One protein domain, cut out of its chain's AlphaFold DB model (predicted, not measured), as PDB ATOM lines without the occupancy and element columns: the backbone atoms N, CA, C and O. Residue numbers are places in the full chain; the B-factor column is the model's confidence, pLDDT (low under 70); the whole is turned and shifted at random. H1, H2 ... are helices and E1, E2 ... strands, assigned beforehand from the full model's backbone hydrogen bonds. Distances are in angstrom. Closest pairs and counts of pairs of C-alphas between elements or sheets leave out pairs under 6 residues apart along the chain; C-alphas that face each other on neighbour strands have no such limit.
ATOM      1  N   GLU A   7      -0.897  22.358  -5.664       82.81
ATOM      2  CA  GLU A   7      -2.281  22.844  -5.711       82.81
ATOM      3  C   GLU A   7      -2.330  24.339  -6.036       82.81
ATOM      4  O   GLU A   7      -3.146  24.772  -6.851       82.81
ATOM      5  N   LEU A   8      -1.421  25.131  -5.452       81.50
ATOM      6  CA  LEU A   8      -1.299  26.553  -5.767       81.50
ATOM      7  C   LEU A   8      -0.952  26.759  -7.245       81.50
ATOM      8  O   LEU A   8      -1.509  27.638  -7.904       81.50
ATOM      9  N   ARG A   9      -0.053  25.930  -7.778       78.06
ATOM     10  CA  ARG A   9       0.286  25.906  -9.205       78.06
ATOM     11  C   ARG A   9      -0.929  25.620 -10.075       78.06
ATOM     12  O   ARG A   9      -1.190  26.386 -10.999       78.06
ATOM     13  N   ALA A  10      -1.673  24.564  -9.747       79.56
ATOM     14  CA  ALA A  10      -2.872  24.168 -10.476       79.56
ATOM     15  C   ALA A  10      -3.935  25.284 -10.476       79.56
ATOM     16  O   ALA A  10      -4.599  25.515 -11.485       79.56
ATOM     17  N   ALA A  11      -4.050  26.034  -9.374       77.06
ATOM     18  CA  ALA A  11      -4.933  27.197  -9.279       77.06
ATOM     19  C   ALA A  11      -4.477  28.393 -10.144       77.06
ATOM     20  O   ALA A  11      -5.279  29.268 -10.465       77.06
ATOM     21  N   CYS A  12      -3.198  28.445 -10.523       73.75
ATOM     22  CA  CYS A  12      -2.603  29.540 -11.292       73.75
ATOM     23  C   CYS A  12      -2.483  29.233 -12.798       73.75
ATOM     24  O   CYS A  12      -2.386  30.163 -13.608       73.75
ATOM     25  N   THR A  13      -2.522  27.957 -13.190       64.00
ATOM     26  CA  THR A  13      -2.605  27.487 -14.582       64.00
ATOM     27  C   THR A  13      -4.015  27.706 -15.135       64.00
ATOM     28  O   THR A  13      -4.890  26.855 -15.022       64.00
ATOM     29  N   GLY A  14      -4.264  28.883 -15.705       59.25
ATOM     30  CA  GLY A  14      -5.557  29.236 -16.311       59.25
ATOM     31  C   GLY A  14      -5.810  30.740 -16.383       59.25
ATOM     32  O   GLY A  14      -6.559  31.214 -17.235       59.25
ATOM     33  N   ALA A  15      -5.125  31.518 -15.542       60.06
ATOM     34  CA  ALA A  15      -5.193  32.972 -15.558       60.06
ATOM     35  C   ALA A  15      -4.198  33.556 -16.580       60.06
ATOM     36  O   ALA A  15      -3.095  33.993 -16.240       60.06
ATOM     37  N   GLY A  16      -4.584  33.566 -17.857       55.03
ATOM     38  CA  GLY A  16      -3.918  34.382 -18.871       55.03
ATOM     39  C   GLY A  16      -4.178  35.865 -18.591       55.03
ATOM     40  O   GLY A  16      -5.271  36.364 -18.849       55.03
ATOM     41  N   SER A  17      -3.201  36.581 -18.029       57.56
ATOM     42  CA  SER A  17      -3.316  38.032 -17.842       57.56
ATOM     43  C   SER A  17      -3.064  38.753 -19.164       57.56
ATOM     44  O   SER A  17      -2.080  38.481 -19.847       57.56
ATOM     45  N   LYS A  18      -3.918  39.729 -19.501       54.94
ATOM     46  CA  LYS A  18      -3.768  40.594 -20.688       54.94
ATOM     47  C   LYS A  18      -2.495  41.460 -20.670       54.94
ATOM     48  O   LYS A  18      -2.205  42.106 -21.670       54.94
ATOM     49  N   LEU A  19      -1.767  41.509 -19.551       60.38
ATOM     50  CA  LEU A  19      -0.704  42.488 -19.295       60.38
ATOM     51  C   LEU A  19       0.732  41.938 -19.454       60.38
ATOM     52  O   LEU A  19       1.688  42.625 -19.114       60.38
ATOM     53  N   GLY A  20       0.922  40.721 -19.976       52.19
ATOM     54  CA  GLY A  20       2.256  40.188 -20.284       52.19
ATOM     55  C   GLY A  20       2.230  38.753 -20.811       52.19
ATOM     56  O   GLY A  20       1.309  38.000 -20.518       52.19
ATOM     57  N   THR A  21       3.247  38.362 -21.583       55.47
ATOM     58  CA  THR A  21       3.365  37.008 -22.167       55.47
ATOM     59  C   THR A  21       3.716  35.931 -21.131       55.47
ATOM     60  O   THR A  21       3.442  34.756 -21.360       55.47
ATOM     61  N   GLY A  22       4.272  36.319 -19.977       64.06
ATOM     62  CA  GLY A  22       4.512  35.447 -18.825       64.06
ATOM     63  C   GLY A  22       3.361  35.521 -17.820       64.06
ATOM     64  O   GLY A  22       3.226  36.503 -17.080       64.06
ATOM     65  N   GLY A  23       2.518  34.488 -17.801       79.69
ATOM     66  CA  GLY A  23       1.363  34.374 -16.908       79.69
ATOM     67  C   GLY A  23       1.734  34.268 -15.425       79.69
ATOM     68  O   GLY A  23       2.842  34.596 -14.993       79.69
ATOM     69  N   MET A  24       0.779  33.825 -14.609       84.75
ATOM     70  CA  MET A  24       1.040  33.581 -13.188       84.75
ATOM     71  C   MET A  24       2.033  32.424 -12.983       84.75
ATOM     72  O   MET A  24       2.886  32.491 -12.104       84.75
ATOM     73  N   GLU A  25       1.998  31.424 -13.865       83.06
ATOM     74  CA  GLU A  25       2.918  30.282 -13.873       83.06
ATOM     75  C   GLU A  25       4.392  30.705 -13.962       83.06
ATOM     76  O   GLU A  25       5.210  30.263 -13.158       83.06
ATOM     77  N   THR A  26       4.737  31.630 -14.864       86.69
ATOM     78  CA  THR A  26       6.117  32.129 -14.996       86.69
ATOM     79  C   THR A  26       6.588  32.852 -13.730       86.69
ATOM     80  O   THR A  26       7.753  32.741 -13.357       86.69
ATOM     81  N   LYS A  27       5.690  33.565 -13.035       88.50
ATOM     82  CA  LYS A  27       6.019  34.251 -11.773       88.50
ATOM     83  C   LYS A  27       6.237  33.260 -10.636       88.50
ATOM     84  O   LYS A  27       7.189  33.417  -9.881       88.50
ATOM     85  N   LEU A  28       5.404  32.220 -10.554       87.81
ATOM     86  CA  LEU A  28       5.613  31.120  -9.610       87.81
ATOM     87  C   LEU A  28       6.944  30.417  -9.878       87.81
ATOM     88  O   LEU A  28       7.693  30.175  -8.942       87.81
ATOM     89  N   ARG A  29       7.289  30.166 -11.147       87.88
ATOM     90  CA  ARG A  29       8.576  29.558 -11.499       87.88
ATOM     91  C   ARG A  29       9.767  30.414 -11.065       87.88
ATOM     92  O   ARG A  29      10.749  29.879 -10.567       87.88
ATOM     93  N   ALA A  30       9.681  31.734 -11.224       89.88
ATOM     94  CA  ALA A  30      10.708  32.648 -10.724       89.88
ATOM     95  C   ALA A  30      10.803  32.625  -9.187       89.88
ATOM     96  O   ALA A  30      11.907  32.616  -8.645       89.88
ATOM     97  N   ALA A  31       9.661  32.570  -8.494       89.81
ATOM     98  CA  ALA A  31       9.613  32.466  -7.038       89.81
ATOM     99  C   ALA A  31      10.248  31.162  -6.522       89.81
ATOM    100  O   ALA A  31      10.918  31.184  -5.496       89.81
ATOM    101  N   GLU A  32      10.110  30.045  -7.244       88.19
ATOM    102  CA  GLU A  32      10.807  28.793  -6.906       88.19
ATOM    103  C   GLU A  32      12.318  28.902  -7.016       88.19
ATOM    104  O   GLU A  32      13.026  28.511  -6.096       88.19
ATOM    105  N   ILE A  33      12.806  29.449  -8.130       90.19
ATOM    106  CA  ILE A  33      14.244  29.620  -8.359       90.19
ATOM    107  C   ILE A  33      14.838  30.513  -7.262       90.19
ATOM    108  O   ILE A  33      15.913  30.237  -6.738       90.19
ATOM    109  N   ALA A  34      14.123  31.572  -6.874       90.88
ATOM    110  CA  ALA A  34      14.521  32.418  -5.755       90.88
ATOM    111  C   ALA A  34      14.503  31.651  -4.420       90.88
ATOM    112  O   ALA A  34      15.459  31.748  -3.649       90.88
ATOM    113  N   ARG A  35      13.468  30.837  -4.175       88.56
ATOM    114  CA  ARG A  35      13.355  29.997  -2.975       88.56
ATOM    115  C   ARG A  35      14.511  29.005  -2.850       88.56
ATOM    116  O   ARG A  35      15.032  28.864  -1.749       88.56
ATOM    117  N   GLU A  36      14.945  28.372  -3.943       87.12
ATOM    118  CA  GLU A  36      16.121  27.480  -3.969       87.12
ATOM    119  C   GLU A  36      17.402  28.196  -3.503       87.12
ATOM    120  O   GLU A  36      18.276  27.577  -2.901       87.12
ATOM    121  N   GLY A  37      17.490  29.511  -3.719       89.62
ATOM    122  CA  GLY A  37      18.560  30.368  -3.203       89.62
ATOM    123  C   GLY A  37      18.323  30.927  -1.795       89.62
ATOM    124  O   GLY A  37      19.098  31.770  -1.351       89.62
ATOM    125  N   GLY A  38      17.251  30.526  -1.103       88.75
ATOM    126  CA  GLY A  38      16.860  31.081   0.198       88.75
ATOM    127  C   GLY A  38      16.317  32.512   0.126       88.75
ATOM    128  O   GLY A  38      16.294  33.214   1.134       88.75
ATOM    129  N   ILE A  39      15.886  32.969  -1.054       90.94
ATOM    130  CA  ILE A  39      15.419  34.338  -1.284       90.94
ATOM    131  C   ILE A  39      13.890  34.364  -1.254       90.94
ATOM    132  O   ILE A  39      13.224  33.741  -2.082       90.94
ATOM    133  N   SER A  40      13.329  35.129  -0.320       90.25
ATOM    134  CA  SER A  40      11.892  35.406  -0.282       90.25
ATOM    135  C   SER A  40      11.478  36.316  -1.432       90.25
ATOM    136  O   SER A  40      12.185  37.257  -1.791       90.25
ATOM    137  N   THR A  41      10.300  36.064  -1.994       91.81
ATOM    138  CA  THR A  41       9.743  36.871  -3.084       91.81
ATOM    139  C   THR A  41       8.339  37.341  -2.751       91.81
ATOM    140  O   THR A  41       7.621  36.722  -1.968       91.81
ATOM    141  N   VAL A  42       7.930  38.453  -3.357       91.81
ATOM    142  CA  VAL A  42       6.572  38.976  -3.232       91.81
ATOM    143  C   VAL A  42       6.018  39.298  -4.611       91.81
ATOM    144  O   VAL A  42       6.694  39.891  -5.452       91.81
ATOM    145  N   ILE A  43       4.778  38.887  -4.850       90.25
ATOM    146  CA  ILE A  43       4.017  39.248  -6.043       90.25
ATOM    147  C   ILE A  43       2.969  40.273  -5.627       90.25
ATOM    148  O   ILE A  43       2.069  39.959  -4.848       90.25
ATOM    149  N   ILE A  44       3.086  41.485  -6.162       92.56
ATOM    150  CA  ILE A  44       2.186  42.612  -5.897       92.56
ATOM    151  C   ILE A  44       1.521  43.102  -7.181       92.56
ATOM    152  O   ILE A  44       1.995  42.841  -8.291       92.56
ATOM    153  N   ASN A  45       0.443  43.868  -7.032       89.44
ATOM    154  CA  ASN A  45      -0.051  44.691  -8.127       89.44
ATOM    155  C   ASN A  45       0.923  45.859  -8.357       89.44
ATOM    156  O   ASN A  45       1.127  46.673  -7.461       89.44
ATOM    157  N   GLY A  46       1.495  45.961  -9.560       89.50
ATOM    158  CA  GLY A  46       2.422  47.040  -9.920       89.50
ATOM    159  C   GLY A  46       1.764  48.415 -10.103       89.50
ATOM    160  O   GLY A  46       2.454  49.383 -10.400       89.50
ATOM    161  N   THR A  47       0.437  48.512  -9.984       91.19
ATOM    162  CA  THR A  47      -0.303  49.778 -10.021       91.19
ATOM    163  C   THR A  47      -1.157  49.936  -8.754       91.19
ATOM    164  O   THR A  47      -1.964  49.047  -8.471       91.19
ATOM    165  N   PRO A  48      -1.045  51.062  -8.024       92.81
ATOM    166  CA  PRO A  48      -0.112  52.173  -8.250       92.81
ATOM    167  C   PRO A  48       1.358  51.790  -7.964       92.81
ATOM    168  O   PRO A  48       1.601  50.831  -7.232       92.81
ATOM    169  N   PRO A  49       2.344  52.532  -8.509       91.75
ATOM    170  CA  PRO A  49       3.770  52.284  -8.263       91.75
ATOM    171  C   PRO A  49       4.163  52.308  -6.780       91.75
ATOM    172  O   PRO A  49       5.098  51.615  -6.384       91.75
ATOM    173  N   ASP A  50       3.421  53.051  -5.955       94.94
ATOM    174  CA  ASP A  50       3.655  53.164  -4.512       94.94
ATOM    175  C   ASP A  50       3.535  51.823  -3.772       94.94
ATOM    176  O   ASP A  50       4.146  51.633  -2.720       94.94
ATOM    177  N   ASN A  51       2.828  50.850  -4.361       94.19
ATOM    178  CA  ASN A  51       2.762  49.483  -3.850       94.19
ATOM    179  C   ASN A  51       4.153  48.851  -3.700       94.19
ATOM    180  O   ASN A  51       4.336  47.989  -2.849       94.19
ATOM    181  N   LEU A  52       5.147  49.267  -4.490       92.50
ATOM    182  CA  LEU A  52       6.512  48.773  -4.323       92.50
ATOM    183  C   LEU A  52       7.082  49.145  -2.947       92.50
ATOM    184  O   LEU A  52       7.673  48.295  -2.286       92.50
ATOM    185  N   TYR A  53       6.883  50.387  -2.505       94.69
ATOM    186  CA  TYR A  53       7.373  50.850  -1.205       94.69
ATOM    187  C   TYR A  53       6.615  50.178  -0.063       94.69
ATOM    188  O   TYR A  53       7.238  49.646   0.850       94.69
ATOM    189  N   LEU A  54       5.286  50.092  -0.171       93.50
ATOM    190  CA  LEU A  54       4.450  49.396   0.810       93.50
ATOM    191  C   LEU A  54       4.861  47.926   0.979       93.50
ATOM    192  O   LEU A  54       4.909  47.413   2.094       93.50
ATOM    193  N   ALA A  55       5.204  47.246  -0.118       91.75
ATOM    194  CA  ALA A  55       5.670  45.865  -0.069       91.75
ATOM    195  C   ALA A  55       7.005  45.730   0.678       91.75
ATOM    196  O   ALA A  55       7.189  44.779   1.435       91.75
ATOM    197  N   LEU A  56       7.923  46.686   0.493       89.50
ATOM    198  CA  LEU A  56       9.208  46.727   1.201       89.50
ATOM    199  C   LEU A  56       9.048  47.061   2.690       89.50
ATOM    200  O   LEU A  56       9.836  46.590   3.506       89.50
ATOM    201  N   GLU A  57       8.017  47.824   3.053       92.94
ATOM    202  CA  GLU A  57       7.645  48.115   4.444       92.94
ATOM    203  C   GLU A  57       6.922  46.944   5.138       92.94
ATOM    204  O   GLU A  57       6.644  47.007   6.335       92.94
ATOM    205  N   GLY A  58       6.635  45.857   4.414       86.56
ATOM    206  CA  GLY A  58       5.968  44.671   4.955       86.56
ATOM    207  C   GLY A  58       4.441  44.761   4.973       86.56
ATOM    208  O   GLY A  58       3.797  44.000   5.693       86.56
ATOM    209  N   ALA A  59       3.844  45.667   4.193       89.50
ATOM    210  CA  ALA A  59       2.396  45.738   4.048       89.50
ATOM    211  C   ALA A  59       1.836  44.482   3.353       89.50
ATOM    212  O   ALA A  59       2.400  43.975   2.378       89.50
ATOM    213  N   ASP A  60       0.677  44.012   3.813       88.88
ATOM    214  CA  ASP A  60      -0.008  42.845   3.247       88.88
ATOM    215  C   ASP A  60      -0.827  43.223   1.998       88.88
ATOM    216  O   ASP A  60      -2.050  43.335   2.022       88.88
ATOM    217  N   ILE A  61      -0.122  43.511   0.900       91.62
ATOM    218  CA  ILE A  61      -0.691  44.011  -0.369       91.62
ATOM    219  C   ILE A  61      -0.421  43.080  -1.563       91.62
ATOM    220  O   ILE A  61      -0.472  43.484  -2.729       91.62
ATOM    221  N   GLY A  62      -0.097  41.820  -1.287       88.88
ATOM    222  CA  GLY A  62       0.290  40.855  -2.307       88.88
ATOM    223  C   GLY A  62       0.419  39.441  -1.767       88.88
ATOM    224  O   GLY A  62      -0.110  39.095  -0.720       88.88
ATOM    225  N   THR A  63       1.117  38.589  -2.512       89.50
ATOM    226  CA  THR A  63       1.417  37.218  -2.084       89.50
ATOM    227  C   THR A  63       2.905  37.078  -1.825       89.50
ATOM    228  O   THR A  63       3.707  37.223  -2.745       89.50
ATOM    229  N   ILE A  64       3.261  36.794  -0.572       89.94
ATOM    230  CA  ILE A  64       4.642  36.558  -0.137       89.94
ATOM    231  C   ILE A  64       4.938  35.058  -0.182       89.94
ATOM    232  O   ILE A  64       4.225  34.272   0.450       89.94
ATOM    233  N   PHE A  65       6.018  34.699  -0.868       89.06
ATOM    234  CA  PHE A  65       6.606  33.364  -0.907       89.06
ATOM    235  C   PHE A  65       7.897  33.363  -0.101       89.06
ATOM    236  O   PHE A  65       8.814  34.130  -0.397       89.06
ATOM    237  N   GLU A  66       7.970  32.515   0.921       85.31
ATOM    238  CA  GLU A  66       9.163  32.442   1.761       85.31
ATOM    239  C   GLU A  66      10.310  31.735   1.048       85.31
ATOM    240  O   GLU A  66      10.148  30.654   0.465       85.31
TER     241      GLU A  66
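AT A GLANCE: This is residues 7 to 66 of the 72 residues of the protein "Glutamate 5-kinase" of bioreactor metagenome (UniProt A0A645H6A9). A small ribbon of two antiparallel strands, E1 and E2, lies in the middle, with helix H2 on one side of it and the short helix H3 on the other. H1 packs on the first part of H2, away from the ribbon, and residues 17 to 22 of the link between these helices stick out. The printed part has 60 residues with three named helices and two named strands, in the order H1, H2, E1, H3, E2; the class is mixed, helices and strands. The whole is only just compact, close to loose, with a radius of gyration of the C-alphas of 12.2 A and spans of 30 by 29 by 18 A.

IN THESE COORDINATES: H1, residues 7 to 12, begins with C-alpha 7 at (-2.281, 22.844, -5.711) and is 8.7 A long from first to last C-alpha. H2, residues 24 to 36, is the longest helix at 18.7 A and ends with C-alpha 36 at (16.121, 27.480, -3.969). E1, residues 41 to 44, measures 9.9 A, and H3, residues 51 to 56, 8.6 A. E2, residues 62 to 65, measures 9.9 A and ends with C-alpha 65 at (6.606, 33.364, -0.907).

HOW THE PARTS SIT: H1 and H2 form a helical hairpin and touch, H2 with residues 24 to 28 alone; their closest C-alphas, of Cys 12 and Met 24, are 5.8 A apart. They run opposite ways at a steep tilt of 45 degrees. The closest C-alphas of H2 and E1, of Ala 31 and Thr 41, are 5.9 A apart. E1 and E2 are antiparallel neighbours at 165 degrees, with N 41 and O 65 at 2.9 A and N 65 and O 41 at 2.8 A, within hydrogen-bond range. The closest C-alphas of E1 and H3, of Ile 44 and Asn 51, are 7.2 A apart. H2 and H3 are apart. In H1, H2 and H3 every O i to N i+4 pair is within hydrogen-bond range.

THE WHOLE: The two C-alphas farthest apart, of Gly 14 and Glu 57, are 31.0 A from each other. The printed part has no cut. The link from H1 to H2, 11 residues, is long. Mean pLDDT of the printed part is 83.4; residues 13 to 22 of the model are under 70.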